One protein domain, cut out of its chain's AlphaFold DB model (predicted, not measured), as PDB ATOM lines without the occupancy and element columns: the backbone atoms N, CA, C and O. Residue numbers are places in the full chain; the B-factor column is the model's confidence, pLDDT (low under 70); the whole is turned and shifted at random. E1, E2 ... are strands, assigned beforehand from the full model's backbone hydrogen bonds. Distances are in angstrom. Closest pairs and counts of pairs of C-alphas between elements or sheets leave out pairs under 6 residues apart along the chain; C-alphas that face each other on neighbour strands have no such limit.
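What this domain is: This is residues 27 to 233 of the 348 residues of an uncharacterized protein of Salmonella enterica subsp. enterica serovar Pensacola (UniProt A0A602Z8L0). One long, twisted sheet of fourteen strands makes a rod of two lobes set end to end. In one lobe E16, E15, E5, E8, E9, E4, E3 and E2 bend round into a loose, nearly closed roll; in the other, E1, E13, E17, E10, E11 and E12 make a curved wall, with the small sheet E7, E6, E14 over part of one face. The 207 printed residues hold no named helix and 17 strands, E1 to E17 along the chain: all strand, with antiparallel neighbours throughout. The whole is only just loose, close to compact, with a radius of gyration of the C-alphas of 20.4 A, and spans 69 by 26 by 23 A.

Where its parts are: In the large, branched sheet, E1 is residues 27 to 39, 31.9 A, from C-alpha 27 at (-16.328, -46.665, -18.129). E13, residues 167 to 177, is 29.0 A; E16, 216 to 224, 26.2 A; E15, 199 to 208, 27.9 A; E5, 82 to 91, 29.9 A; E8, 109 to 119, 32.5 A. The shorter ones are E2, 43 to 45; E3, 50 to 53; E4, 60 to 63; E9, 124 to 129; E10, 133 to 137; E11, 147 to 150; E12, 152 to 156; and E17, 229 to 233, ending at C-alpha 233 at (-13.439, -48.929, -13.473). The small sheet has E6, 96 to 99; E7, 102 to 105; and E14, 192 to 194.

How they stand to each other: E1 bends by 63 degrees at residue 34. E13 lies on one side of it (N 29 and O 175, 2.8 A), E17 (N 30 and O 231, 2.8 A) and E16 (N 37 and O 224, 2.8 A) on the other side. E1 lies on one side of E13, and on the other side lie E11, with N 148 and O 174 2.8 A apart, and E12, its hairpin partner, with N 153 and O 170 2.8 A apart; E10 is a neighbour of E12, with N 135 and O 154 3.0 A apart. E15 and E16 form a hairpin (N 201 and O 219, 2.9 A). E5 has E15 (N 88 and O 202, 2.8 A) on one side and E8 (N 87 and O 113, 2.8 A) on the other side. E8 and E9 form a hairpin, with N 118 and O 126 2.9 A apart; E8 lies on one side of E9 and E4 on the other side, with N 61 and O 125 3.0 A apart. E2, E3 and E4 are a meander, each strand the antiparallel neighbour of the one before (N 44 and O 52, 2.8 A; N 51 and O 62, 2.9 A). The closest C-alphas of E2 and E16, Ala 44 and Ile 217, are 7.8 A apart. E6 has the hairpin partner E7 (N 97 and O 104, 2.8 A) and E14 (N 98 and O 193, 2.8 A) as neighbours. The two sheets form a sandwich, two sheets face to face, with strands at 52 degrees.

The domain as a whole: The C-alphas of Thr 76 and Ser 183, the two farthest apart, are 69.0 A from each other; they lie in the long links E4 to E5 and E13 to E14. The printed part has no cut. Low confidence, under 70, falls on residues 40 to 42, 54, 161 to 165, 190, 194 to 198 and 225 to 227.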
ATOM      1  N   VAL A  27     -17.012 -46.543 -19.423       85.69
ATOM      2  CA  VAL A  27     -16.328 -46.665 -18.129       85.69
ATOM      3  C   VAL A  27     -17.340 -46.482 -17.013       85.69
ATOM      4  O   VAL A  27     -18.155 -45.556 -17.055       85.69
ATOM      5  N   LYS A  28     -17.290 -47.361 -16.017       89.38
ATOM      6  CA  LYS A  28     -18.141 -47.294 -14.836       89.38
ATOM      7  C   LYS A  28     -17.471 -46.420 -13.785       89.38
ATOM      8  O   LYS A  28     -16.359 -46.711 -13.354       89.38
ATOM      9  N   ILE A  29     -18.163 -45.379 -13.351       90.25
ATOM     10  CA  ILE A  29     -17.737 -44.495 -12.270       90.25
ATOM     11  C   ILE A  29     -18.593 -44.783 -11.042       90.25
ATOM     12  O   ILE A  29     -19.823 -44.812 -11.139       90.25
ATOM     13  N   ASN A  30     -17.941 -44.978  -9.899       90.50
ATOM     14  CA  ASN A  30     -18.566 -44.960  -8.587       90.50
ATOM     15  C   ASN A  30     -18.077 -43.745  -7.804       90.50
ATOM     16  O   ASN A  30     -16.873 -43.516  -7.723       90.50
ATOM     17  N   ALA A  31     -18.998 -42.992  -7.218       88.56
ATOM     18  CA  ALA A  31     -18.671 -41.849  -6.383       88.56
ATOM     19  C   ALA A  31     -19.399 -41.939  -5.044       88.56
ATOM     20  O   ALA A  31     -20.621 -42.098  -5.011       88.56
ATOM     21  N   GLU A  32     -18.638 -41.792  -3.963       88.44
ATOM     22  CA  GLU A  32     -19.145 -41.659  -2.601       88.44
ATOM     23  C   GLU A  32     -18.972 -40.206  -2.153       88.44
ATOM     24  O   GLU A  32     -17.861 -39.708  -1.933       88.44
ATOM     25  N   LEU A  33     -20.098 -39.502  -2.084       85.00
ATOM     26  CA  LEU A  33     -20.172 -38.099  -1.714       85.00
ATOM     27  C   LEU A  33     -20.344 -38.069  -0.200       85.00
ATOM     28  O   LEU A  33     -21.446 -38.228   0.304       85.00
ATOM     29  N   ASN A  34     -19.242 -37.925   0.529       78.62
ATOM     30  CA  ASN A  34     -19.272 -37.877   1.986       78.62
ATOM     31  C   ASN A  34     -19.246 -36.427   2.460       78.62
ATOM     32  O   ASN A  34     -18.227 -35.743   2.338       78.62
ATOM     33  N   ASN A  35     -20.372 -35.976   3.017       74.25
ATOM     34  CA  ASN A  35     -20.540 -34.646   3.601       74.25
ATOM     35  C   ASN A  35     -20.096 -33.523   2.654       74.25
ATOM     36  O   ASN A  35     -19.269 -32.687   3.026       74.25
ATOM     37  N   MET A  36     -20.616 -33.497   1.420       80.19
ATOM     38  CA  MET A  36     -20.442 -32.311   0.580       80.19
ATOM     39  C   MET A  36     -21.093 -31.130   1.276       80.19
ATOM     40  O   MET A  36     -22.312 -31.061   1.304       80.19
ATOM     41  N   ALA A  37     -20.295 -30.239   1.850       78.56
ATOM     42  CA  ALA A  37     -20.753 -29.197   2.746       78.56
ATOM     43  C   ALA A  37     -21.336 -28.013   1.973       78.56
ATOM     44  O   ALA A  37     -20.749 -27.518   1.005       78.56
ATOM     45  N   GLY A  38     -22.494 -27.547   2.425       74.00
ATOM     46  CA  GLY A  38     -23.177 -26.365   1.935       74.00
ATOM     47  C   GLY A  38     -22.581 -25.097   2.532       74.00
ATOM     48  O   GLY A  38     -22.206 -25.041   3.704       74.00
ATOM     49  N   ARG A  39     -22.506 -24.044   1.720       71.50
ATOM     50  CA  ARG A  39     -22.112 -22.702   2.145       71.50
ATOM     51  C   ARG A  39     -23.135 -21.683   1.644       71.50
ATOM     52  O   ARG A  39     -23.335 -21.561   0.435       71.50
ATOM     53  N   GLY A  40     -23.769 -20.972   2.579       66.25
ATOM     54  CA  GLY A  40     -24.634 -19.812   2.312       66.25
ATOM     55  C   GLY A  40     -23.851 -18.500   2.172       66.25
ATOM     56  O   GLY A  40     -22.638 -18.463   2.430       66.25
ATOM     57  N   ALA A  41     -24.509 -17.414   1.748       58.31
ATOM     58  CA  ALA A  41     -23.844 -16.142   1.473       58.31
ATOM     59  C   ALA A  41     -23.884 -15.165   2.664       58.31
ATOM     60  O   ALA A  41     -24.659 -14.216   2.743       58.31
ATOM     61  N   GLY A  42     -22.954 -15.330   3.604       68.88
ATOM     62  CA  GLY A  42     -22.615 -14.266   4.556       68.88
ATOM     63  C   GLY A  42     -23.742 -13.843   5.513       68.88
ATOM     64  O   GLY A  42     -24.439 -14.659   6.103       68.88
ATOM     65  N   THR A  43     -23.884 -12.545   5.764       79.06
ATOM     66  CA  THR A  43     -24.865 -11.983   6.709       79.06
ATOM     67  C   THR A  43     -25.770 -10.999   5.982       79.06
ATOM     68  O   THR A  43     -25.269 -10.151   5.245       79.06
ATOM     69  N   ALA A  44     -27.079 -11.084   6.214       85.19
ATOM     70  CA  ALA A  44     -28.089 -10.261   5.562       85.19
ATOM     71  C   ALA A  44     -29.054  -9.648   6.587       85.19
ATOM     72  O   ALA A  44     -29.514 -10.309   7.517       85.19
ATOM     73  N   ASP A  45     -29.386  -8.370   6.408       89.75
ATOM     74  CA  ASP A  45     -30.467  -7.737   7.162       89.75
ATOM     75  C   ASP A  45     -31.804  -8.253   6.603       89.75
ATOM     76  O   ASP A  45     -32.098  -8.045   5.425       89.75
ATOM     77  N   LEU A  46     -32.610  -8.930   7.430       89.25
ATOM     78  CA  LEU A  46     -33.971  -9.334   7.054       89.25
ATOM     79  C   LEU A  46     -34.840  -8.090   6.869       89.25
ATOM     80  O   LEU A  46     -35.616  -7.991   5.920       89.25
ATOM     81  N   ASN A  47     -34.704  -7.138   7.788       92.00
ATOM     82  CA  ASN A  47     -35.314  -5.820   7.729       92.00
ATOM     83  C   ASN A  47     -34.521  -4.846   8.622       92.00
ATOM     84  O   ASN A  47     -33.379  -5.105   8.996       92.00
ATOM     85  N   SER A  48     -35.105  -3.699   8.968       92.94
ATOM     86  CA  SER A  48     -34.450  -2.718   9.839       92.94
ATOM     87  C   SER A  48     -34.298  -3.171  11.297       92.94
ATOM     88  O   SER A  48     -33.447  -2.620  11.989       92.94
ATOM     89  N   ASP A  49     -35.084  -4.145  11.759       94.19
ATOM     90  CA  ASP A  49     -35.083  -4.673  13.129       94.19
ATOM     91  C   ASP A  49     -34.254  -5.948  13.292       94.19
ATOM     92  O   ASP A  49     -33.756  -6.202  14.386       94.19
ATOM     93  N   LEU A  50     -34.129  -6.757  12.240       94.38
ATOM     94  CA  LEU A  50     -33.613  -8.120  12.314       94.38
ATOM     95  C   LEU A  50     -32.546  -8.387  11.260       94.38
ATOM     96  O   LEU A  50     -32.660  -7.972  10.105       94.38
ATOM     97  N   ARG A  51     -31.548  -9.173  11.650       91.88
ATOM     98  CA  ARG A  51     -30.466  -9.651  10.794       91.88
ATOM     99  C   ARG A  51     -30.307 -11.151  10.945       91.88
ATOM    100  O   ARG A  51     -30.332 -11.677  12.050       91.88
ATOM    101  N   VAL A  52     -30.094 -11.830   9.831       87.38
ATOM    102  CA  VAL A  52     -29.797 -13.255   9.795       87.38
ATOM    103  C   VAL A  52     -28.399 -13.461   9.243       87.38
ATOM    104  O   VAL A  52     -27.981 -12.837   8.266       87.38
ATOM    105  N   ARG A  53     -27.649 -14.352   9.876       76.44
ATOM    106  CA  ARG A  53     -26.463 -14.921   9.250       76.44
ATOM    107  C   ARG A  53     -26.941 -16.096   8.406       76.44
ATOM    108  O   ARG A  53     -27.619 -16.960   8.945       76.44
ATOM    109  N   THR A  54     -26.672 -16.076   7.105       67.62
ATOM    110  CA  THR A  54     -27.344 -16.864   6.045       67.62
ATOM    111  C   THR A  54     -27.057 -18.378   6.090       67.62
ATOM    112  O   THR A  54     -26.580 -18.994   5.141       67.62
ATOM    113  N   SER A  55     -27.378 -19.024   7.207       75.56
ATOM    114  CA  SER A  55     -27.770 -20.432   7.196       75.56
ATOM    115  C   SER A  55     -29.182 -20.520   6.615       75.56
ATOM    116  O   SER A  55     -29.979 -19.602   6.809       75.56
ATOM    117  N   LEU A  56     -29.512 -21.603   5.907       85.00
ATOM    118  CA  LEU A  56     -30.889 -21.815   5.451       85.00
ATOM    119  C   LEU A  56     -31.831 -21.994   6.648       85.00
ATOM    120  O   LEU A  56     -32.946 -21.481   6.636       85.00
ATOM    121  N   LEU A  57     -31.375 -22.686   7.690       90.31
ATOM    122  CA  LEU A  57     -32.104 -22.885   8.939       90.31
ATOM    123  C   LEU A  57     -31.285 -22.262  10.084       90.31
ATOM    124  O   LEU A  57     -30.561 -22.969  10.779       90.31
ATOM    125  N   PRO A  58     -31.307 -20.933  10.276       89.31
ATOM    126  CA  PRO A  58     -30.549 -20.294  11.350       89.31
ATOM    127  C   PRO A  58     -31.034 -20.747  12.733       89.31
ATOM    128  O   PRO A  58     -32.230 -20.706  13.015       89.31
ATOM    129  N   GLU A  59     -30.112 -21.116  13.625       90.69
ATOM    130  CA  GLU A  59     -30.420 -21.336  15.053       90.69
ATOM    131  C   GLU A  59     -30.794 -20.039  15.774       90.69
ATOM    132  O   GLU A  59     -31.521 -20.063  16.763       90.69
ATOM    133  N   ASN A  60     -30.294 -18.904  15.286       91.00
ATOM    134  CA  ASN A  60     -30.556 -17.596  15.862       91.00
ATOM    135  C   ASN A  60     -30.579 -16.491  14.804       91.00
ATOM    136  O   ASN A  60     -29.956 -16.579  13.743       91.00
ATOM    137  N   ILE A  61     -31.291 -15.419  15.133       92.06
ATOM    138  CA  ILE A  61     -31.300 -14.161  14.386       92.06
ATOM    139  C   ILE A  61     -30.920 -13.010  15.320       92.06
ATOM    140  O   ILE A  61     -31.266 -12.992  16.502       92.06
ATOM    141  N   GLU A  62     -30.189 -12.037  14.794       93.19
ATOM    142  CA  GLU A  62     -29.700 -10.879  15.535       93.19
ATOM    143  C   GLU A  62     -30.763  -9.768  15.562       93.19
ATOM    144  O   GLU A  62     -31.332  -9.397  14.529       93.19
ATOM    145  N   MET A  63     -30.994  -9.188  16.741       94.44
ATOM    146  CA  MET A  63     -31.796  -7.978  16.917       94.44
ATOM    147  C   MET A  63     -30.938  -6.735  16.690       94.44
ATOM    148  O   MET A  63     -29.941  -6.490  17.373       94.44
ATOM    149  N   LEU A  64     -31.364  -5.884  15.763       94.69
ATOM    150  CA  LEU A  64     -30.710  -4.621  15.459       94.69
ATOM    151  C   LEU A  64     -31.196  -3.537  16.426       94.69
ATOM    152  O   LEU A  64     -32.093  -2.745  16.128       94.69
ATOM    153  N   CYS A  65     -30.570  -3.495  17.602       92.62
ATOM    154  CA  CYS A  65     -30.911  -2.566  18.676       92.62
ATOM    155  C   CYS A  65     -30.048  -1.290  18.653       92.62
ATOM    156  O   CYS A  65     -28.824  -1.344  18.536       92.62
ATOM    157  N   THR A  66     -30.677  -0.129  18.846       92.25
ATOM    158  CA  THR A  66     -30.016   1.167  19.064       92.25
ATOM    159  C   THR A  66     -30.635   1.840  20.288       92.25
ATOM    160  O   THR A  66     -31.838   2.074  20.335       92.25
ATOM    161  N   GLY A  67     -29.825   2.144  21.310       90.44
ATOM    162  CA  GLY A  67     -30.327   2.761  22.548       90.44
ATOM    163  C   GLY A  67     -31.342   1.894  23.310       90.44
ATOM    164  O   GLY A  67     -32.238   2.432  23.954       90.44
ATOM    165  N   GLY A  68     -31.234   0.562  23.202       90.94
ATOM    166  CA  GLY A  68     -32.148  -0.394  23.840       90.94
ATOM    167  C   GLY A  68     -33.479  -0.602  23.110       90.94
ATOM    168  O   GLY A  68     -34.363  -1.259  23.654       90.94
ATOM    169  N   LYS A  69     -33.641  -0.060  21.898       94.06
ATOM    170  CA  LYS A  69     -34.837  -0.232  21.066       94.06
ATOM    171  C   LYS A  69     -34.494  -0.811  19.702       94.06
ATOM    172  O   LYS A  69     -33.437  -0.496  19.158       94.06
ATOM    173  N   LEU A  70     -35.404  -1.598  19.142       93.94
ATOM    174  CA  LEU A  70     -35.337  -2.053  17.758       93.94
ATOM    175  C   LEU A  70     -35.371  -0.847  16.804       93.94
ATOM    176  O   LEU A  70     -36.133   0.102  17.013       93.94
ATOM    177  N   ARG A  71     -34.503  -0.843  15.789       92.81
ATOM    178  CA  ARG A  71     -34.269   0.324  14.916       92.81
ATOM    179  C   ARG A  71     -35.478   0.737  14.075       92.81
ATOM    180  O   ARG A  71     -35.677   1.931  13.867       92.81
ATOM    181  N   GLY A  72     -36.257  -0.209  13.578       90.25
ATOM    182  CA  GLY A  72     -37.472   0.008  12.800       90.25
ATOM    183  C   GLY A  72     -38.698   0.197  13.684       90.25
ATOM    184  O   GLY A  72     -39.262   1.287  13.730       90.25
ATOM    185  N   SER A  73     -39.095  -0.850  14.406       91.88
ATOM    186  CA  SER A  73     -40.335  -0.883  15.198       91.88
ATOM    187  C   SER A  73     -40.315  -0.016  16.461       91.88
ATOM    188  O   SER A  73     -41.373   0.289  17.010       91.88
ATOM    189  N   GLN A  74     -39.134   0.400  16.937       93.69
ATOM    190  CA  GLN A  74     -38.948   1.203  18.157       93.69
ATOM    191  C   GLN A  74     -39.418   0.521  19.458       93.69
ATOM    192  O   GLN A  74     -39.482   1.167  20.513       93.69
ATOM    193  N   VAL A  75     -39.710  -0.783  19.411       93.12
ATOM    194  CA  VAL A  75     -40.020  -1.609  20.585       93.12
ATOM    195  C   VAL A  75     -38.749  -1.824  21.411       93.12
ATOM    196  O   VAL A  75     -37.643  -1.845  20.877       93.12
ATOM    197  N   THR A  76     -38.890  -1.934  22.734       94.56
ATOM    198  CA  THR A  76     -37.744  -2.170  23.630       94.56
ATOM    199  C   THR A  76     -37.157  -3.547  23.346       94.56
ATOM    200  O   THR A  76     -37.883  -4.536  23.400       94.56
ATOM    201  N   CYS A  77     -35.856  -3.610  23.068       93.06
ATOM    202  CA  CYS A  77     -35.150  -4.876  22.940       93.06
ATOM    203  C   CYS A  77     -35.099  -5.563  24.299       93.06
ATOM    204  O   CYS A  77     -34.630  -4.981  25.280       93.06
ATOM    205  N   GLY A  78     -35.579  -6.794  24.350       91.56
ATOM    206  CA  GLY A  78     -35.621  -7.567  25.575       91.56
ATOM    207  C   GLY A  78     -36.374  -8.874  25.396       91.56
ATOM    208  O   GLY A  78     -36.832  -9.169  24.290       91.56
ATOM    209  N   PRO A  79     -36.512  -9.653  26.475       92.75
ATOM    210  CA  PRO A  79     -37.124 -10.971  26.424       92.75
ATOM    211  C   PRO A  79     -38.616 -10.912  26.077       92.75
ATOM    212  O   PRO A  79     -39.326  -9.979  26.460       92.75
ATOM    213  N   GLY A  80     -39.100 -11.956  25.401       91.94
ATOM    214  CA  GLY A  80     -40.518 -12.127  25.056       91.94
ATOM    215  C   GLY A  80     -40.945 -11.508  23.719       91.94
ATOM    216  O   GLY A  80     -42.128 -11.565  23.373       91.94
ATOM    217  N   LEU A  81     -40.007 -10.948  22.953       96.12
ATOM    218  CA  LEU A  81     -40.225 -10.652  21.540       96.12
ATOM    219  C   LEU A  81     -40.173 -11.961  20.758       96.12
ATOM    220  O   LEU A  81     -39.363 -12.836  21.062       96.12
ATOM    221  N   TRP A  82     -41.035 -12.108  19.760       96.31
ATOM    222  CA  TRP A  82     -40.993 -13.263  18.876       96.31
ATOM    223  C   TRP A  82     -41.328 -12.890  17.440       96.31
ATOM    224  O   TRP A  82     -42.069 -11.938  17.177       96.31
ATOM    225  N   VAL A  83     -40.770 -13.673  16.522       96.75
ATOM    226  CA  VAL A  83     -41.026 -13.613  15.085       96.75
ATOM    227  C   VAL A  83     -41.154 -15.034  14.546       96.75
ATOM    228  O   VAL A  83     -40.370 -15.914  14.901       96.75
ATOM    229  N   ASP A  84     -42.153 -15.259  13.705       97.19
ATOM    230  CA  ASP A  84     -42.274 -16.470  12.909       97.19
ATOM    231  C   ASP A  84     -41.612 -16.222  11.558       97.19
ATOM    232  O   ASP A  84     -41.931 -15.249  10.868       97.19
ATOM    233  N   ILE A  85     -40.694 -17.106  11.182       95.44
ATOM    234  CA  ILE A  85     -40.001 -17.063   9.898       95.44
ATOM    235  C   ILE A  85     -40.263 -18.337   9.103       95.44
ATOM    236  O   ILE A  85     -40.535 -19.408   9.654       95.44
ATOM    237  N   GLU A  86     -40.161 -18.211   7.793       95.38
ATOM    238  CA  GLU A  86     -40.202 -19.305   6.840       95.38
ATOM    239  C   GLU A  86     -38.906 -19.297   6.034       95.38
ATOM    240  O   GLU A  86     -38.405 -18.235   5.675       95.38
ATOM    241  N   SER A  87     -38.352 -20.476   5.781       92.75
ATOM    242  CA  SER A  87     -37.170 -20.656   4.951       92.75
ATOM    243  C   SER A  87     -37.467 -21.659   3.854       92.75
ATOM    244  O   SER A  87     -38.016 -22.729   4.127       92.75
ATOM    245  N   THR A  88     -37.122 -21.301   2.623       92.75
ATOM    246  CA  THR A  88     -37.383 -22.091   1.426       92.75
ATOM    247  C   THR A  88     -36.089 -22.326   0.664       92.75
ATOM    248  O   THR A  88     -35.346 -21.391   0.383       92.75
ATOM    249  N   ILE A  89     -35.838 -23.573   0.273       91.19
ATOM    250  CA  ILE A  89     -34.795 -23.949  -0.685       91.19
ATOM    251  C   ILE A  89     -35.451 -24.408  -1.980       91.19
ATOM    252  O   ILE A  89     -36.406 -25.181  -1.959       91.19
ATOM    253  N   THR A  90     -34.945 -23.922  -3.111       91.25
ATOM    254  CA  THR A  90     -35.419 -24.296  -4.442       91.25
ATOM    255  C   THR A  90     -34.255 -24.704  -5.332       91.25
ATOM    256  O   THR A  90     -33.300 -23.947  -5.525       91.25
ATOM    257  N   MET A  91     -34.373 -25.893  -5.917       89.62
ATOM    258  CA  MET A  91     -33.479 -26.409  -6.948       89.62
ATOM    259  C   MET A  91     -34.272 -26.643  -8.228       89.62
ATOM    260  O   MET A  91     -35.456 -26.986  -8.192       89.62
ATOM    261  N   ASP A  92     -33.613 -26.449  -9.362       87.69
ATOM    262  CA  ASP A  92     -34.186 -26.713 -10.672       87.69
ATOM    263  C   ASP A  92     -33.140 -27.327 -11.611       87.69
ATOM    264  O   ASP A  92     -31.935 -27.315 -11.343       87.69
ATOM    265  N   SER A  93     -33.611 -27.863 -12.735       86.88
ATOM    266  CA  SER A  93     -32.773 -28.546 -13.721       86.88
ATOM    267  C   SER A  93     -31.768 -27.646 -14.451       86.88
ATOM    268  O   SER A  93     -30.978 -28.153 -15.249       86.88
ATOM    269  N   SER A  94     -31.764 -26.328 -14.206       85.25
ATOM    270  CA  SER A  94     -30.709 -25.448 -14.720       85.25
ATOM    271  C   SER A  94     -29.404 -25.577 -13.932       85.25
ATOM    272  O   SER A  94     -28.343 -25.266 -14.473       85.25
ATOM    273  N   ILE A  95     -29.467 -26.076 -12.693       86.06
ATOM    274  CA  ILE A  95     -28.304 -26.267 -11.830       86.06
ATOM    275  C   ILE A  95     -27.571 -27.541 -12.241       86.06
ATOM    276  O   ILE A  95     -28.171 -28.611 -12.375       86.06
ATOM    277  N   ARG A  96     -26.253 -27.419 -12.416       86.94
ATOM    278  CA  ARG A  96     -25.384 -28.512 -12.853       86.94
ATOM    279  C   ARG A  96     -24.433 -28.940 -11.747       86.94
ATOM    280  O   ARG A  96     -23.746 -28.105 -11.156       86.94
ATOM    281  N   MET A  97     -24.361 -30.246 -11.545       86.56
ATOM    282  CA  MET A  97     -23.403 -30.931 -10.689       86.56
ATOM    283  C   MET A  97     -22.390 -31.671 -11.569       86.56
ATOM    284  O   MET A  97     -22.780 -32.334 -12.528       86.56
ATOM    285  N   ILE A  98     -21.102 -31.559 -11.267       87.00
ATOM    286  CA  ILE A  98     -20.045 -32.400 -11.829       87.00
ATOM    287  C   ILE A  98     -19.765 -33.513 -10.831       87.00
ATOM    288  O   ILE A  98     -19.608 -33.257  -9.636       87.00
ATOM    289  N   ILE A  99     -19.680 -34.736 -11.343       87.31
ATOM    290  CA  ILE A  99     -19.119 -35.880 -10.632       87.31
ATOM    291  C   ILE A  99     -18.210 -36.586 -11.635       87.31
ATOM    292  O   ILE A  99     -18.659 -36.950 -12.726       87.31
ATOM    293  N   GLY A 100     -16.926 -36.719 -11.306       85.94
ATOM    294  CA  GLY A 100     -15.915 -37.279 -12.197       85.94
ATOM    295  C   GLY A 100     -15.873 -36.542 -13.539       85.94
ATOM    296  O   GLY A 100     -15.823 -35.322 -13.606       85.94
ATOM    297  N   SER A 101     -15.952 -37.290 -14.639       80.44
ATOM    298  CA  SER A 101     -15.890 -36.746 -16.007       80.44
ATOM    299  C   SER A 101     -17.248 -36.321 -16.594       80.44
ATOM    300  O   SER A 101     -17.370 -36.090 -17.802       80.44
ATOM    301  N   THR A 102     -18.319 -36.293 -15.793       88.19
ATOM    302  CA  THR A 102     -19.695 -36.129 -16.288       88.19
ATOM    303  C   THR A 102     -20.470 -35.057 -15.525       88.19
ATOM    304  O   THR A 102     -20.247 -34.809 -14.345       88.19
ATOM    305  N   PHE A 103     -21.406 -34.420 -16.234       89.12
ATOM    306  CA  PHE A 103     -22.323 -33.431 -15.677       89.12
ATOM    307  C   PHE A 103     -23.715 -34.029 -15.475       89.12
ATOM    308  O   PHE A 103     -24.221 -34.757 -16.335       89.12
ATOM    309  N   PHE A 104     -24.365 -33.615 -14.396       91.38
ATOM    310  CA  PHE A 104     -25.716 -33.986 -14.010       91.38
ATOM    311  C   PHE A 104     -26.551 -32.734 -13.734       91.38
ATOM    312  O   PHE A 104     -26.018 -31.713 -13.302       91.38
ATOM    313  N   THR A 105     -27.856 -32.795 -13.976       91.38
ATOM    314  CA  THR A 105     -28.823 -31.795 -13.525       91.38
ATOM    315  C   THR A 105     -29.464 -32.220 -12.213       91.38
ATOM    316  O   THR A 105     -29.726 -33.405 -11.984       91.38
ATOM    317  N   LEU A 106     -29.748 -31.235 -11.363       88.56
ATOM    318  CA  LEU A 106     -30.531 -31.451 -10.151       88.56
ATOM    319  C   LEU A 106     -32.026 -31.657 -10.461       88.56
ATOM    320  O   LEU A 106     -32.519 -31.177 -11.490       88.56
ATOM    321  N   PRO A 107     -32.770 -32.350  -9.577       90.44
ATOM    322  CA  PRO A 107     -34.220 -32.424  -9.680       90.44
ATOM    323  C   PRO A 107     -34.862 -31.058  -9.408       90.44
ATOM    324  O   PRO A 107     -34.333 -30.230  -8.667       90.44
ATOM    325  N   ASN A 108     -36.059 -30.852  -9.959       91.06
ATOM    326  CA  ASN A 108     -36.905 -29.740  -9.538       91.06
ATOM    327  C   ASN A 108     -37.462 -30.053  -8.144       91.06
ATOM    328  O   ASN A 108     -38.248 -30.991  -7.996       91.06
ATOM    329  N   MET A 109     -37.075 -29.269  -7.143       91.38
ATOM    330  CA  MET A 109     -37.560 -29.411  -5.771       91.38
ATOM    331  C   MET A 109     -37.705 -28.052  -5.096       91.38
ATOM    332  O   MET A 109     -36.903 -27.147  -5.318       91.38
ATOM    333  N   THR A 110     -38.717 -27.944  -4.242       93.88
ATOM    334  CA  THR A 110     -38.936 -26.792  -3.370       93.88
ATOM    335  C   THR A 110     -39.326 -27.318  -2.002       93.88
ATOM    336  O   THR A 110     -40.350 -27.984  -1.870       93.88
ATOM    337  N   GLU A 111     -38.509 -27.026  -0.997       94.31
ATOM    338  CA  GLU A 111     -38.759 -27.409   0.390       94.31
ATOM    339  C   GLU A 111     -38.838 -26.163   1.255       94.31
ATOM    340  O   GLU A 111     -37.981 -25.286   1.164       94.31
ATOM    341  N   THR A 112     -39.851 -26.114   2.115       94.38
ATOM    342  CA  THR A 112     -40.124 -24.969   2.982       94.38
ATOM    343  C   THR A 112     -40.264 -25.427   4.427       94.38
ATOM    344  O   THR A 112     -40.983 -26.389   4.715       94.38
ATOM    345  N   ARG A 113     -39.596 -24.745   5.357       95.69
ATOM    346  CA  ARG A 113     -39.717 -24.974   6.802       95.69
ATOM    347  C   ARG A 113     -40.037 -23.684   7.523       95.69
ATOM    348  O   ARG A 113     -39.719 -22.598   7.054       95.69
ATOM    349  N   ARG A 114     -40.669 -23.818   8.686       96.56
ATOM    350  CA  ARG A 114     -41.008 -22.688   9.555       96.56
ATOM    351  C   ARG A 114     -40.296 -22.797  10.886       96.56
ATOM    352  O   ARG A 114     -40.124 -23.910  11.393       96.56
ATOM    353  N   ALA A 115     -39.969 -21.646  11.455       96.62
ATOM    354  CA  ALA A 115     -39.482 -21.519  12.815       96.62
ATOM    355  C   ALA A 115     -40.202 -20.403  13.558       96.62
ATOM    356  O   ALA A 115     -40.615 -19.408  12.965       96.62
ATOM    357  N   ARG A 116     -40.279 -20.569  14.878       97.25
ATOM    358  CA  ARG A 116     -40.556 -19.473  15.802       97.25
ATOM    359  C   ARG A 116     -39.257 -19.074  16.482       97.25
ATOM    360  O   ARG A 116     -38.659 -19.901  17.169       97.25
ATOM    361  N   CYS A 117     -38.858 -17.822  16.315       96.25
ATOM    362  CA  CYS A 117     -37.696 -17.249  16.976       96.25
ATOM    363  C   CYS A 117     -38.145 -16.385  18.153       96.25
ATOM    364  O   CYS A 117     -38.967 -15.489  17.969       96.25
ATOM    365  N   THR A 118     -37.634 -16.650  19.357       97.44
ATOM    366  CA  THR A 118     -38.026 -15.940  20.588       97.44
ATOM    367  C   THR A 118     -36.807 -15.331  21.268       97.44
ATOM    368  O   THR A 118     -35.774 -15.982  21.391       97.44
ATOM    369  N   SER A 119     -36.912 -14.081  21.723       96.06
ATOM    370  CA  SER A 119     -35.839 -13.430  22.467       96.06
ATOM    371  C   SER A 119     -35.803 -13.902  23.920       96.06
ATOM    372  O   SER A 119     -36.799 -13.844  24.656       96.06
ATOM    373  N   HIS A 120     -34.615 -14.314  24.352       90.19
ATOM    374  CA  HIS A 120     -34.289 -14.558  25.759       90.19
ATOM    375  C   HIS A 120     -33.431 -13.437  26.358       90.19
ATOM    376  O   HIS A 120     -33.362 -13.298  27.580       90.19
ATOM    377  N   ASP A 121     -32.824 -12.611  25.504       90.06
ATOM    378  CA  ASP A 121     -31.961 -11.496  25.868       90.06
ATOM    379  C   ASP A 121     -32.323 -10.219  25.078       90.06
ATOM    380  O   ASP A 121     -33.440 -10.063  24.577       90.06
ATOM    381  N   ASN A 122     -31.382  -9.273  25.006       89.12
ATOM    382  CA  ASN A 122     -31.568  -7.979  24.349       89.12
ATOM    383  C   ASN A 122     -30.858  -7.896  22.984       89.12
ATOM    384  O   ASN A 122     -30.764  -6.799  22.431       89.12
ATOM    385  N   SER A 123     -30.341  -9.008  22.456       89.69
ATOM    386  CA  SER A 123     -29.491  -9.048  21.258       89.69
ATOM    387  C   SER A 123     -29.870 -10.100  20.221       89.69
ATOM    388  O   SER A 123     -29.550  -9.908  19.051       89.69
ATOM    389  N   THR A 124     -30.528 -11.191  20.604       92.81
ATOM    390  CA  THR A 124     -30.772 -12.342  19.727       92.81
ATOM    391  C   THR A 124     -32.159 -12.943  19.939       92.81
ATOM    392  O   THR A 124     -32.772 -12.785  20.999       92.81
ATOM    393  N   LEU A 125     -32.676 -13.611  18.908       94.69
ATOM    394  CA  LEU A 125     -33.816 -14.513  19.027       94.69
ATOM    395  C   LEU A 125     -33.379 -15.924  18.651       94.69
ATOM    396  O   LEU A 125     -32.867 -16.124  17.550       94.69
ATOM    397  N   ASP A 126     -33.640 -16.880  19.539       94.25
ATOM    398  CA  ASP A 126     -33.365 -18.298  19.316       94.25
ATOM    399  C   ASP A 126     -34.523 -18.924  18.543       94.25
ATOM    400  O   ASP A 126     -35.687 -18.785  18.931       94.25
ATOM    401  N   CYS A 127     -34.206 -19.598  17.443       94.38
ATOM    402  CA  CYS A 127     -35.158 -20.139  16.485       94.38
ATOM    403  C   CYS A 127     -35.379 -21.637  16.698       94.38
ATOM    404  O   CYS A 127     -34.458 -22.446  16.597       94.38
ATOM    405  N   VAL A 128     -36.636 -22.021  16.921       95.56
ATOM    406  CA  VAL A 128     -37.052 -23.425  16.985       95.56
ATOM    407  C   VAL A 128     -37.731 -23.801  15.674       95.56
ATOM    408  O   VAL A 128     -38.839 -23.340  15.387       95.56
ATOM    409  N   TRP A 129     -37.056 -24.637  14.885       94.88
ATOM    410  CA  TRP A 129     -37.547 -25.132  13.601       94.88
ATOM    411  C   TRP A 129     -38.533 -26.286  13.768       94.88
ATOM    412  O   TRP A 129     -38.427 -27.111  14.670       94.88
ATOM    413  N   THR A 130     -39.501 -26.340  12.858       94.81
ATOM    414  CA  THR A 130     -40.522 -27.398  12.798       94.81
ATOM    415  C   THR A 130     -39.937 -28.777  12.491       94.81
ATOM    416  O   THR A 130     -40.408 -29.767  13.045       94.81
ATOM    417  N   SER A 131     -38.922 -28.840  11.629       94.00
ATOM    418  CA  SER A 131     -38.120 -30.031  11.343       94.00
ATOM    419  C   SER A 131     -36.893 -29.655  10.507       94.00
ATOM    420  O   SER A 131     -36.805 -28.536   9.994       94.00
ATOM    421  N   ASN A 132     -36.009 -30.627  10.293       93.19
ATOM    422  CA  ASN A 132     -34.944 -30.556   9.294       93.19
ATOM    423  C   ASN A 132     -35.528 -30.609   7.866       93.19
ATOM    424  O   ASN A 132     -36.729 -30.870   7.662       93.19
ATOM    425  N   ILE A 133     -34.679 -30.338   6.875       92.12
ATOM    426  CA  ILE A 133     -34.957 -30.610   5.463       92.12
ATOM    427  C   ILE A 133     -34.144 -31.837   5.062       92.12
ATOM    428  O   ILE A 133     -32.922 -31.777   4.970       92.12
ATOM    429  N   ASP A 134     -34.861 -32.923   4.799       92.44
ATOM    430  CA  ASP A 134     -34.330 -34.185   4.298       92.44
ATOM    431  C   ASP A 134     -34.982 -34.463   2.945       92.44
ATOM    432  O   ASP A 134     -36.210 -34.562   2.862       92.44
ATOM    433  N   ALA A 135     -34.189 -34.566   1.880       91.75
ATOM    434  CA  ALA A 135     -34.719 -34.793   0.539       91.75
ATOM    435  C   ALA A 135     -33.858 -35.766  -0.265       91.75
ATOM    436  O   ALA A 135     -32.635 -35.665  -0.283       91.75
ATOM    437  N   GLN A 136     -34.510 -36.675  -0.992       92.31
ATOM    438  CA  GLN A 136     -33.825 -37.512  -1.972       92.31
ATOM    439  C   GLN A 136     -33.501 -36.685  -3.220       92.31
ATOM    440  O   GLN A 136     -34.398 -36.126  -3.857       92.31
ATOM    441  N   LEU A 137     -32.232 -36.661  -3.612       91.62
ATOM    442  CA  LEU A 137     -31.758 -36.017  -4.826       91.62
ATOM    443  C   LEU A 137     -31.669 -37.039  -5.960       91.62
ATOM    444  O   LEU A 137     -30.696 -37.773  -6.093       91.62
ATOM    445  N   ASN A 138     -32.692 -37.064  -6.812       92.19
ATOM    446  CA  ASN A 138     -32.667 -37.854  -8.041       92.19
ATOM    447  C   ASN A 138     -32.102 -37.006  -9.181       92.19
ATOM    448  O   ASN A 138     -32.839 -36.275  -9.848       92.19
ATOM    449  N   ILE A 139     -30.792 -37.088  -9.386       92.31
ATOM    450  CA  ILE A 139     -30.114 -36.334 -10.440       92.31
ATOM    451  C   ILE A 139     -30.275 -37.028 -11.794       92.31
ATOM    452  O   ILE A 139     -30.527 -38.234 -11.878       92.31
ATOM    453  N   SER A 140     -30.148 -36.254 -12.870       93.12
ATOM    454  CA  SER A 140     -30.250 -36.753 -14.245       93.12
ATOM    455  C   SER A 140     -28.989 -36.419 -15.039       93.12
ATOM    456  O   SER A 140     -28.468 -35.316 -14.905       93.12
ATOM    457  N   PRO A 141     -28.468 -37.328 -15.876       91.69
ATOM    458  CA  PRO A 141     -27.263 -37.052 -16.648       91.69
ATOM    459  C   PRO A 141     -27.547 -36.042 -17.775       91.69
ATOM    460  O   PRO A 141     -28.586 -36.104 -18.431       91.69
ATOM    461  N   LEU A 142     -26.612 -35.115 -18.026       84.94
ATOM    462  CA  LEU A 142     -26.689 -34.161 -19.152       84.94
ATOM    463  C   LEU A 142     -26.302 -34.772 -20.502       84.94
ATOM    464  O   LEU A 142     -26.647 -34.231 -21.551       84.94
ATOM    465  N   TYR A 143     -25.542 -35.859 -20.469       81.81
ATOM    466  CA  TYR A 143     -25.015 -36.572 -21.631       81.81
ATOM    467  C   TYR A 143     -25.356 -38.058 -21.508       81.81
ATOM    468  O   TYR A 143     -25.978 -38.456 -20.524       81.81
ATOM    469  N   ASP A 144     -24.926 -38.877 -22.470       81.06
ATOM    470  CA  ASP A 144     -25.064 -40.336 -22.413       81.06
ATOM    471  C   ASP A 144     -24.230 -40.915 -21.260       81.06
ATOM    472  O   ASP A 144     -23.097 -41.372 -21.428       81.06
ATOM    473  N   ALA A 145     -24.806 -40.848 -20.062       86.88
ATOM    474  CA  ALA A 145     -24.239 -41.381 -18.844       86.88
ATOM    475  C   ALA A 145     -25.303 -42.133 -18.027       86.88
ATOM    476  O   ALA A 145     -25.838 -41.592 -17.055       86.88
ATOM    477  N   PRO A 146     -25.679 -43.358 -18.443       89.38
ATOM    478  CA  PRO A 146     -26.721 -44.125 -17.775       89.38
ATOM    479  C   PRO A 146     -26.399 -44.330 -16.293       89.38
ATOM    480  O   PRO A 146     -25.377 -44.929 -15.944       89.38
ATOM    481  N   ILE A 147     -27.289 -43.846 -15.426       92.88
ATOM    482  CA  ILE A 147     -27.196 -44.058 -13.982       92.88
ATOM    483  C   ILE A 147     -27.615 -45.499 -13.684       92.88
ATOM    484  O   ILE A 147     -28.726 -45.911 -14.016       92.88
ATOM    485  N   ILE A 148     -26.721 -46.256 -13.054       92.31
ATOM    486  CA  ILE A 148     -26.962 -47.637 -12.619       92.31
ATOM    487  C   ILE A 148     -27.624 -47.634 -11.242       92.31
ATOM    488  O   ILE A 148     -28.578 -48.370 -10.996       92.31
ATOM    489  N   LYS A 149     -27.101 -46.803 -10.337       93.81
ATOM    490  CA  LYS A 149     -27.557 -46.676  -8.954       93.81
ATOM    491  C   LYS A 149     -27.325 -45.243  -8.492       93.81
ATOM    492  O   LYS A 149     -26.300 -44.659  -8.817       93.81
ATOM    493  N   GLN A 150     -28.259 -44.695  -7.724       94.94
ATOM    494  CA  GLN A 150     -28.054 -43.457  -6.981       94.94
ATOM    495  C   GLN A 150     -28.832 -43.511  -5.668       94.94
ATOM    496  O   GLN A 150     -29.958 -44.010  -5.643       94.94
ATOM    497  N   ASP A 151     -28.230 -43.006  -4.601       94.81
ATOM    498  CA  ASP A 151     -28.877 -42.764  -3.312       94.81
ATOM    499  C   ASP A 151     -28.370 -41.451  -2.711       94.81
ATOM    500  O   ASP A 151     -27.789 -41.434  -1.632       94.81
ATOM    501  N   LEU A 152     -28.507 -40.360  -3.463       93.06
ATOM    502  CA  LEU A 152     -28.061 -39.047  -3.015       93.06
ATOM    503  C   LEU A 152     -29.136 -38.398  -2.154       93.06
ATOM    504  O   LEU A 152     -30.308 -38.357  -2.540       93.06
ATOM    505  N   LYS A 153     -28.735 -37.854  -1.013       93.00
ATOM    506  CA  LYS A 153     -29.610 -37.192  -0.054       93.00
ATOM    507  C   LYS A 153     -29.086 -35.806   0.240       93.00
ATOM    508  O   LYS A 153     -27.888 -35.580   0.330       93.00
ATOM    509  N   LEU A 154     -30.015 -34.873   0.347       91.56
ATOM    510  CA  LEU A 154     -29.790 -33.558   0.905       91.56
ATOM    511  C   LEU A 154     -30.230 -33.596   2.362       91.56
ATOM    512  O   LEU A 154     -31.387 -33.925   2.636       91.56
ATOM    513  N   HIS A 155     -29.340 -33.177   3.249       91.69
ATOM    514  CA  HIS A 155     -29.635 -32.972   4.654       91.69
ATOM    515  C   HIS A 155     -29.324 -31.533   5.048       91.69
ATOM    516  O   HIS A 155     -28.223 -31.033   4.813       91.69
ATOM    517  N   ILE A 156     -30.299 -30.852   5.644       89.62
ATOM    518  CA  ILE A 156     -30.125 -29.514   6.203       89.62
ATOM    519  C   ILE A 156     -30.788 -29.466   7.575       89.62
ATOM    520  O   ILE A 156     -32.012 -29.562   7.696       89.62
ATOM    521  N   GLU A 157     -29.969 -29.272   8.599       90.00
ATOM    522  CA  GLU A 157     -30.393 -29.066   9.979       90.00
ATOM    523  C   GLU A 157     -30.122 -27.621  10.433       90.00
ATOM    524  O   GLU A 157     -29.325 -26.904   9.806       90.00
ATOM    525  N   PRO A 158     -30.802 -27.166  11.504       89.19
ATOM    526  CA  PRO A 158     -30.531 -25.868  12.090       89.19
ATOM    527  C   PRO A 158     -29.053 -25.687  12.429       89.19
ATOM    528  O   PRO A 158     -28.432 -26.582  12.998       89.19
ATOM    529  N   SER A 159     -28.490 -24.526  12.099       82.94
ATOM    530  CA  SER A 159     -27.116 -24.211  12.484       82.94
ATOM    531  C   SER A 159     -26.832 -22.741  12.703       82.94
ATOM    532  O   SER A 159     -27.472 -21.839  12.150       82.94
ATOM    533  N   SER A 160     -25.795 -22.515  13.499       73.88
ATOM    534  CA  SER A 160     -25.083 -21.253  13.557       73.88
ATOM    535  C   SER A 160     -24.137 -21.107  12.359       73.88
ATOM    536  O   SER A 160     -23.570 -22.068  11.839       73.88
ATOM    537  N   TYR A 161     -23.977 -19.859  11.922       61.94
ATOM    538  CA  TYR A 161     -23.277 -19.422  10.707       61.94
ATOM    539  C   TYR A 161     -21.917 -20.079  10.409       61.94
ATOM    540  O   TYR A 161     -21.548 -20.204   9.244       61.94
ATOM    541  N   ASP A 162     -21.167 -20.481  11.436       57.56
ATOM    542  CA  ASP A 162     -19.792 -20.964  11.282       57.56
ATOM    543  C   ASP A 162     -19.692 -22.468  10.956       57.56
ATOM    544  O   ASP A 162     -18.598 -22.961  10.669       57.56
ATOM    545  N   TYR A 163     -20.807 -23.206  10.953       58.19
ATOM    546  CA  TYR A 163     -20.799 -24.662  10.802       58.19
ATOM    547  C   TYR A 163     -21.415 -25.116   9.475       58.19
ATOM    548  O   TYR A 163     -22.588 -25.468   9.393       58.19
ATOM    549  N   ALA A 164     -20.573 -25.206   8.439       56.56
ATOM    550  CA  ALA A 164     -20.914 -25.810   7.142       56.56
ATOM    551  C   ALA A 164     -21.278 -27.313   7.230       56.56
ATOM    552  O   ALA A 164     -21.727 -27.902   6.254       56.56
ATOM    553  N   GLN A 165     -21.080 -27.948   8.392       58.44
ATOM    554  CA  GLN A 165     -21.334 -29.377   8.614       58.44
ATOM    555  C   GLN A 165     -22.819 -29.737   8.748       58.44
ATOM    556  O   GLN A 165     -23.150 -30.912   8.687       58.44
ATOM    557  N   SER A 166     -23.703 -28.755   8.919       72.62
ATOM    558  CA  SER A 166     -25.138 -28.981   9.132       72.62
ATOM    559  C   SER A 166     -25.959 -28.995   7.836       72.62
ATOM    560  O   SER A 166     -27.175 -29.171   7.852       72.62
ATOM    561  N   GLN A 167     -25.318 -28.708   6.706       83.31
ATOM    562  CA  GLN A 167     -25.931 -28.654   5.387       83.31
ATOM    563  C   GLN A 167     -25.049 -29.487   4.485       83.31
ATOM    564  O   GLN A 167     -23.926 -29.079   4.197       83.31
ATOM    565  N   TYR A 168     -25.509 -30.650   4.055       86.25
ATOM    566  CA  TYR A 168     -24.684 -31.496   3.217       86.25
ATOM    567  C   TYR A 168     -25.472 -32.342   2.237       86.25
ATOM    568  O   TYR A 168     -26.674 -32.562   2.382       86.25
ATOM    569  N   ILE A 169     -24.753 -32.791   1.212       87.62
ATOM    570  CA  ILE A 169     -25.190 -33.868   0.338       87.62
ATOM    571  C   ILE A 169     -24.356 -35.101   0.662       87.62
ATOM    572  O   ILE A 169     -23.120 -35.030   0.656       87.62
ATOM    573  N   ASP A 170     -25.038 -36.205   0.948       89.69
ATOM    574  CA  ASP A 170     -24.439 -37.507   1.196       89.69
ATOM    575  C   ASP A 170     -25.008 -38.590   0.278       89.69
ATOM    576  O   ASP A 170     -26.145 -38.508  -0.188       89.69
ATOM    577  N   GLY A 171     -24.199 -39.607  -0.007       91.50
ATOM    578  CA  GLY A 171     -24.665 -40.809  -0.685       91.50
ATOM    579  C   GLY A 171     -23.723 -41.345  -1.748       91.50
ATOM    580  O   GLY A 171     -22.592 -40.896  -1.923       91.50
ATOM    581  N   GLU A 172     -24.228 -42.330  -2.482       92.75
ATOM    582  CA  GLU A 172     -23.489 -43.028  -3.530       92.75
ATOM    583  C   GLU A 172     -24.176 -42.833  -4.881       92.75
ATOM    584  O   GLU A 172     -25.404 -42.910  -4.991       92.75
ATOM    585  N   ILE A 173     -23.378 -42.647  -5.929       92.88
ATOM    586  CA  ILE A 173     -23.838 -42.757  -7.310       92.88
ATOM    587  C   ILE A 173     -22.893 -43.630  -8.127       92.88
ATOM    588  O   ILE A 173     -21.678 -43.454  -8.124       92.88
ATOM    589  N   THR A 174     -23.489 -44.536  -8.893       92.88
ATOM    590  CA  THR A 174     -22.807 -45.370  -9.872       92.88
ATOM    591  C   THR A 174     -23.408 -45.120 -11.247       92.88
ATOM    592  O   THR A 174     -24.620 -45.266 -11.441       92.88
ATOM    593  N   TYR A 175     -22.578 -44.790 -12.230       91.88
ATOM    594  CA  TYR A 175     -23.016 -44.543 -13.602       91.88
ATOM    595  C   TYR A 175     -21.959 -44.981 -14.613       91.88
ATOM    596  O   TYR A 175     -20.781 -45.097 -14.294       91.88
ATOM    597  N   ASN A 176     -22.388 -45.209 -15.847       88.94
ATOM    598  CA  ASN A 176     -21.493 -45.475 -16.969       88.94
ATOM    599  C   ASN A 176     -21.301 -44.199 -17.782       88.94
ATOM    600  O   ASN A 176     -22.264 -43.469 -17.959       88.94
ATOM    601  N   THR A 177     -20.111 -43.929 -18.320       87.44
ATOM    602  CA  THR A 177     -19.876 -42.770 -19.197       87.44
ATOM    603  C   THR A 177     -18.860 -43.066 -20.299       87.44
ATOM    604  O   THR A 177     -17.904 -43.811 -20.094       87.44
ATOM    605  N   GLN A 178     -19.058 -42.457 -21.469       83.69
ATOM    606  CA  GLN A 178     -18.074 -42.423 -22.564       83.69
ATOM    607  C   GLN A 178     -17.188 -41.170 -22.518       83.69
ATOM    608  O   GLN A 178     -16.257 -41.040 -23.307       83.69
ATOM    609  N   LYS A 179     -17.489 -40.215 -21.626       85.25
ATOM    610  CA  LYS A 179     -16.695 -38.988 -21.494       85.25
ATOM    611  C   LYS A 179     -15.359 -39.205 -20.806       85.25
ATOM    612  O   LYS A 179     -14.464 -38.390 -20.991       85.25
ATOM    613  N   HIS A 180     -15.245 -40.261 -20.007       87.12
ATOM    614  CA  HIS A 180     -13.995 -40.612 -19.355       87.12
ATOM    615  C   HIS A 180     -12.994 -41.112 -20.396       87.12
ATOM    616  O   HIS A 180     -13.274 -42.062 -21.132       87.12
ATOM    617  N   GLN A 181     -11.839 -40.461 -20.475       87.75
ATOM    618  CA  GLN A 181     -10.824 -40.772 -21.465       87.75
ATOM    619  C   GLN A 181      -9.773 -41.673 -20.826       87.75
ATOM    620  O   GLN A 181      -8.788 -41.189 -20.293       87.75
ATOM    621  N   VAL A 182      -9.947 -42.992 -20.935       87.44
ATOM    622  CA  VAL A 182      -9.067 -44.021 -20.323       87.44
ATOM    623  C   VAL A 182      -7.570 -43.880 -20.635       87.44
ATOM    624  O   VAL A 182      -6.732 -44.450 -19.942       87.44
ATOM    625  N   SER A 183      -7.244 -43.144 -21.696       87.00
ATOM    626  CA  SER A 183      -5.881 -42.864 -22.147       87.00
ATOM    627  C   SER A 183      -5.218 -41.660 -21.463       87.00
ATOM    628  O   SER A 183      -4.006 -41.484 -21.590       87.00
ATOM    629  N   TYR A 184      -6.010 -40.831 -20.781       86.31
ATOM    630  CA  TYR A 184      -5.586 -39.629 -20.056       86.31
ATOM    631  C   TYR A 184      -5.926 -39.714 -18.570       86.31
ATOM    632  O   TYR A 184      -5.149 -39.277 -17.734       86.31
ATOM    633  N   ASP A 185      -7.084 -40.279 -18.247       86.88
ATOM    634  CA  ASP A 185      -7.617 -40.282 -16.897       86.88
ATOM    635  C   ASP A 185      -7.164 -41.536 -16.133       86.88
ATOM    636  O   ASP A 185      -7.117 -42.643 -16.682       86.88
ATOM    637  N   ALA A 186      -6.845 -41.355 -14.851       87.00
ATOM    638  CA  ALA A 186      -6.516 -42.426 -13.916       87.00
ATOM    639  C   ALA A 186      -7.779 -43.066 -13.305       87.00
ATOM    640  O   ALA A 186      -8.885 -42.526 -13.391       87.00
ATOM    641  N   TYR A 187      -7.604 -44.190 -12.599       84.38
ATOM    642  CA  TYR A 187      -8.684 -44.830 -11.832       84.38
ATOM    643  C   TYR A 187      -9.257 -43.939 -10.718       84.38
ATOM    644  O   TYR A 187     -10.419 -44.087 -10.350       84.38
ATOM    645  N   SER A 188      -8.460 -43.009 -10.182       83.69
ATOM    646  CA  SER A 188      -8.894 -42.039  -9.176       83.69
ATOM    647  C   SER A 188      -9.072 -40.668  -9.816       83.69
ATOM    648  O   SER A 188      -8.133 -40.138 -10.405       83.69
ATOM    649  N   ILE A 189     -10.253 -40.069  -9.656       77.19
ATOM    650  CA  ILE A 189     -10.604 -38.771 -10.254       77.19
ATOM    651  C   ILE A 189     -10.876 -37.754  -9.141       77.19
ATOM    652  O   ILE A 189     -11.445 -38.101  -8.109       77.19
ATOM    653  N   THR A 190     -10.488 -36.494  -9.344       69.00
ATOM    654  CA  THR A 190     -10.624 -35.425  -8.336       69.00
ATOM    655  C   THR A 190     -11.701 -34.386  -8.649       69.00
ATOM    656  O   THR A 190     -11.905 -33.478  -7.849       69.00
ATOM    657  N   ASP A 191     -12.399 -34.492  -9.781       71.81
ATOM    658  CA  ASP A 191     -13.301 -33.438 -10.252       71.81
ATOM    659  C   ASP A 191     -14.746 -33.654  -9.768       71.81
ATOM    660  O   ASP A 191     -15.388 -34.659 -10.097       71.81
ATOM    661  N   TYR A 192     -15.260 -32.728  -8.955       72.00
ATOM    662  CA  TYR A 192     -16.644 -32.732  -8.473       72.00
ATOM    663  C   TYR A 192     -17.086 -31.372  -7.921       72.00
ATOM    664  O   TYR A 192     -16.277 -30.526  -7.542       72.00
ATOM    665  N   GLY A 193     -18.402 -31.173  -7.830       70.44
ATOM    666  CA  GLY A 193     -19.010 -29.975  -7.247       70.44
ATOM    667  C   GLY A 193     -20.111 -29.395  -8.126       70.44
ATOM    668  O   GLY A 193     -20.646 -30.073  -8.996       70.44
ATOM    669  N   PHE A 194     -20.464 -28.131  -7.908       68.56
ATOM    670  CA  PHE A 194     -21.471 -27.427  -8.705       68.56
ATOM    671  C   PHE A 194     -20.807 -26.405  -9.625       68.56
ATOM    672  O   PHE A 194     -20.011 -25.587  -9.167       68.56
ATOM    673  N   THR A 195     -21.148 -26.401 -10.919       60.91
ATOM    674  CA  THR A 195     -20.632 -25.355 -11.827       60.91
ATOM    675  C   THR A 195     -21.418 -24.060 -11.732       60.91
ATOM    676  O   THR A 195     -20.867 -22.983 -11.942       60.91
ATOM    677  N   ASP A 196     -22.704 -24.164 -11.396       58.34
ATOM    678  CA  ASP A 196     -23.617 -23.038 -11.260       58.34
ATOM    679  C   ASP A 196     -24.063 -22.925  -9.800       58.34
ATOM    680  O   ASP A 196     -24.951 -23.635  -9.334       58.34
ATOM    681  N   HIS A 197     -23.405 -22.013  -9.087       61.97
ATOM    682  CA  HIS A 197     -23.500 -21.685  -7.659       61.97
ATOM    683  C   HIS A 197     -24.859 -21.100  -7.215       61.97
ATOM    684  O   HIS A 197     -24.919 -20.085  -6.523       61.97
ATOM    685  N   ASN A 198     -25.974 -21.647  -7.699       68.69
ATOM    686  CA  ASN A 198     -27.256 -20.947  -7.738       68.69
ATOM    687  C   ASN A 198     -28.424 -21.760  -7.167       68.69
ATOM    688  O   ASN A 198     -29.548 -21.600  -7.644       68.69
ATOM    689  N   ILE A 199     -28.202 -22.602  -6.152       83.62
ATOM    690  CA  ILE A 199     -29.338 -23.143  -5.395       83.62
ATOM    691  C   ILE A 199     -30.008 -21.962  -4.703       83.62
ATOM    692  O   ILE A 199     -29.380 -21.273  -3.899       83.62
ATOM    693  N   LYS A 200     -31.257 -21.682  -5.077       88.38
ATOM    694  CA  LYS A 200     -31.986 -20.514  -4.587       88.38
ATOM    695  C   LYS A 200     -32.467 -20.801  -3.178       88.38
ATOM    696  O   LYS A 200     -33.022 -21.865  -2.911       88.38
ATOM    697  N   THR A 201     -32.275 -19.835  -2.301       87.75
ATOM    698  CA  THR A 201     -32.720 -19.897  -0.914       87.75
ATOM    699  C   THR A 201     -33.445 -18.609  -0.575       87.75
ATOM    700  O   THR A 201     -33.060 -17.542  -1.049       87.75
ATOM    701  N   GLU A 202     -34.513 -18.700   0.202       91.19
ATOM    702  CA  GLU A 202     -35.337 -17.557   0.580       91.19
ATOM    703  C   GLU A 202     -35.657 -17.645   2.068       91.19
ATOM    704  O   GLU A 202     -35.995 -18.722   2.555       91.19
ATOM    705  N   ILE A 203     -35.562 -16.528   2.790       91.56
ATOM    706  CA  ILE A 203     -35.994 -16.431   4.191       91.56
ATOM    707  C   ILE A 203     -36.979 -15.274   4.315       91.56
ATOM    708  O   ILE A 203     -36.671 -14.141   3.933       91.56
ATOM    709  N   SER A 204     -38.152 -15.555   4.873       93.19
ATOM    710  CA  SER A 204     -39.269 -14.622   4.985       93.19
ATOM    711  C   SER A 204     -39.750 -14.477   6.420       93.19
ATOM    712  O   SER A 204     -39.887 -15.463   7.137       93.19
ATOM    713  N   ILE A 205     -40.083 -13.253   6.828       94.75
ATOM    714  CA  ILE A 205     -40.842 -13.003   8.060       94.75
ATOM    715  C   ILE A 205     -42.324 -13.225   7.766       94.75
ATOM    716  O   ILE A 205     -42.864 -12.621   6.844       94.75
ATOM    717  N   ILE A 206     -42.988 -14.058   8.560       94.94
ATOM    718  CA  ILE A 206     -44.410 -14.381   8.398       94.94
ATOM    719  C   ILE A 206     -45.269 -13.605   9.395       94.94
ATOM    720  O   ILE A 206     -46.316 -13.079   9.019       94.94
ATOM    721  N   ASP A 207     -44.831 -13.518  10.652       94.94
ATOM    722  CA  ASP A 207     -45.553 -12.817  11.718       94.94
ATOM    723  C   ASP A 207     -44.596 -12.373  12.836       94.94
ATOM    724  O   ASP A 207     -43.520 -12.945  12.993       94.94
ATOM    725  N   ALA A 208     -44.967 -11.360  13.620       95.25
ATOM    726  CA  ALA A 208     -44.190 -10.892  14.769       95.25
ATOM    727  C   ALA A 208     -45.054 -10.138  15.788       95.25
ATOM    728  O   ALA A 208     -45.924  -9.349  15.417       95.25
ATOM    729  N   ASN A 209     -44.735 -10.243  17.084       94.94
ATOM    730  CA  ASN A 209     -45.456  -9.486  18.123       94.94
ATOM    731  C   ASN A 209     -44.998  -8.033  18.318       94.94
ATOM    732  O   ASN A 209     -45.579  -7.324  19.140       94.94
ATOM    733  N   PHE A 210     -43.974  -7.580  17.594       91.50
ATOM    734  CA  PHE A 210     -43.398  -6.239  17.744       91.50
ATOM    735  C   PHE A 210     -43.597  -5.335  16.521       91.50
ATOM    736  O   PHE A 210     -42.930  -4.312  16.403       91.50
ATOM    737  N   GLY A 211     -44.540  -5.667  15.631       82.81
ATOM    738  CA  GLY A 211     -44.960  -4.782  14.535       82.81
ATOM    739  C   GLY A 211     -43.873  -4.503  13.493       82.81
ATOM    740  O   GLY A 211     -43.871  -3.438  12.876       82.81
ATOM    741  N   THR A 212     -42.931  -5.433  13.323       88.38
ATOM    742  CA  THR A 212     -41.876  -5.334  12.311       88.38
ATOM    743  C   THR A 212     -42.427  -5.551  10.902       88.38
ATOM    744  O   THR A 212     -43.500  -6.128  10.719       88.38
ATOM    745  N   SER A 213     -41.706  -5.086   9.883       88.06
ATOM    746  CA  SER A 213     -42.123  -5.272   8.492       88.06
ATOM    747  C   SER A 213     -41.907  -6.716   8.039       88.06
ATOM    748  O   SER A 213     -40.797  -7.234   8.175       88.06
ATOM    749  N   ILE A 214     -42.933  -7.307   7.422       89.69
ATOM    750  CA  ILE A 214     -42.829  -8.560   6.665       89.69
ATOM    751  C   ILE A 214     -41.922  -8.330   5.455       89.69
ATOM    752  O   ILE A 214     -42.171  -7.438   4.640       89.69
ATOM    753  N   THR A 215     -40.871  -9.129   5.347       90.31
ATOM    754  CA  THR A 215     -39.865  -9.052   4.287       90.31
ATOM    755  C   THR A 215     -39.431 -10.449   3.872       90.31
ATOM    756  O   THR A 215     -39.537 -11.391   4.655       90.31
ATOM    757  N   THR A 216     -38.925 -10.561   2.644       89.56
ATOM    758  CA  THR A 216     -38.263 -11.756   2.117       89.56
ATOM    759  C   THR A 216     -36.881 -11.357   1.636       89.56
ATOM    760  O   THR A 216     -36.749 -10.377   0.896       89.56
ATOM    761  N   ILE A 217     -35.868 -12.115   2.034       88.56
ATOM    762  CA  ILE A 217     -34.530 -12.033   1.459       88.56
ATOM    763  C   ILE A 217     -34.287 -13.258   0.585       88.56
ATOM    764  O   ILE A 217     -34.726 -14.355   0.921       88.56
ATOM    765  N   ASN A 218     -33.572 -13.053  -0.517       86.75
ATOM    766  CA  ASN A 218     -33.161 -14.119  -1.419       86.75
ATOM    767  C   ASN A 218     -31.650 -14.263  -1.340       86.75
ATOM    768  O   ASN A 218     -30.931 -13.262  -1.384       86.75
ATOM    769  N   ASP A 219     -31.189 -15.500  -1.292       81.62
ATOM    770  CA  ASP A 219     -29.781 -15.838  -1.251       81.62
ATOM    771  C   ASP A 219     -29.478 -17.095  -2.082       81.62
ATOM    772  O   ASP A 219     -30.377 -17.731  -2.649       81.62
ATOM    773  N   LYS A 220     -28.198 -17.442  -2.198       80.12
ATOM    774  CA  LYS A 220     -27.709 -18.596  -2.937       80.12
ATOM    775  C   LYS A 220     -26.833 -19.476  -2.064       80.12
ATOM    776  O   LYS A 220     -25.947 -18.998  -1.363       80.12
ATOM    777  N   MET A 221     -27.035 -20.779  -2.205       80.00
ATOM    778  CA  MET A 221     -26.210 -21.804  -1.582       80.00
ATOM    779  C   MET A 221     -25.381 -22.537  -2.635       80.00
ATOM    780  O   MET A 221     -25.800 -22.717  -3.782       80.00
ATOM    781  N   SER A 222     -24.183 -22.955  -2.244       77.75
ATOM    782  CA  SER A 222     -23.314 -23.827  -3.037       77.75
ATOM    783  C   SER A 222     -22.765 -24.942  -2.165       77.75
ATOM    784  O   SER A 222     -22.524 -24.718  -0.983       77.75
ATOM    785  N   PHE A 223     -22.550 -26.118  -2.746       78.50
ATOM    786  CA  PHE A 223     -21.978 -27.262  -2.043       78.50
ATOM    787  C   PHE A 223     -20.604 -27.597  -2.611       78.50
ATOM    788  O   PHE A 223     -20.422 -27.653  -3.829       78.50
ATOM    789  N   TYR A 224     -19.652 -27.848  -1.721       73.31
ATOM    790  CA  TYR A 224     -18.294 -28.242  -2.071       73.31
ATOM    791  C   TYR A 224     -17.808 -29.317  -1.104       73.31
ATOM    792  O   TYR A 224     -18.276 -29.414   0.026       73.31
ATOM    793  N   SER A 225     -16.840 -30.114  -1.526       68.00
ATOM    794  CA  SER A 225     -16.052 -30.951  -0.621       68.00
ATOM    795  C   SER A 225     -14.611 -30.946  -1.109       68.00
ATOM    796  O   SER A 225     -14.364 -30.536  -2.240       68.00
ATOM    797  N   ASP A 226     -13.705 -31.407  -0.253       63.34
ATOM    798  CA  ASP A 226     -12.341 -31.798  -0.631       63.34
ATOM    799  C   ASP A 226     -12.139 -33.333  -0.514       63.34
ATOM    800  O   ASP A 226     -11.099 -33.851  -0.910       63.34
ATOM    801  N   ASN A 227     -13.159 -34.085  -0.055       65.88
ATOM    802  CA  ASN A 227     -13.059 -35.501   0.337       65.88
ATOM    803  C   ASN A 227     -14.064 -36.449  -0.360       65.88
ATOM    804  O   ASN A 227     -14.569 -37.378   0.271       65.88
ATOM    805  N   VAL A 228     -14.395 -36.237  -1.636       76.00
ATOM    806  CA  VAL A 228     -15.213 -37.205  -2.400       76.00
ATOM    807  C   VAL A 228     -14.318 -38.311  -2.947       76.00
ATOM    808  O   VAL A 228     -13.331 -38.032  -3.628       76.00
ATOM    809  N   GLN A 229     -14.672 -39.569  -2.682       83.25
ATOM    810  CA  GLN A 229     -13.987 -40.706  -3.289       83.25
ATOM    811  C   GLN A 229     -14.658 -41.041  -4.619       83.25
ATOM    812  O   GLN A 229     -15.823 -41.433  -4.647       83.25
ATOM    813  N   ILE A 230     -13.922 -40.889  -5.721       87.31
ATOM    814  CA  ILE A 230     -14.400 -41.199  -7.072       87.31
ATOM    815  C   ILE A 230     -13.478 -42.245  -7.680       87.31
ATOM    816  O   ILE A 230     -12.289 -41.995  -7.884       87.31
ATOM    817  N   ILE A 231     -14.048 -43.407  -7.977       88.81
ATOM    818  CA  ILE A 231     -13.350 -44.551  -8.553       88.81
ATOM    819  C   ILE A 231     -13.929 -44.818  -9.937       88.81
ATOM    820  O   ILE A 231     -15.125 -45.075 -10.089       88.81
ATOM    821  N   ALA A 232     -13.074 -44.770 -10.949       88.81
ATOM    822  CA  ALA A 232     -13.361 -45.298 -12.269       88.81
ATOM    823  C   ALA A 232     -13.025 -46.789 -12.327       88.81
ATOM    824  O   ALA A 232     -12.166 -47.277 -11.604       88.81
ATOM    825  N   SER A 233     -13.707 -47.521 -13.196       86.75
ATOM    826  CA  SER A 233     -13.439 -48.929 -13.473       86.75
ATOM    827  C   SER A 233     -13.836 -49.248 -14.907       86.75
ATOM    828  O   SER A 233     -14.837 -48.734 -15.422       86.75
TER     829      SER A 233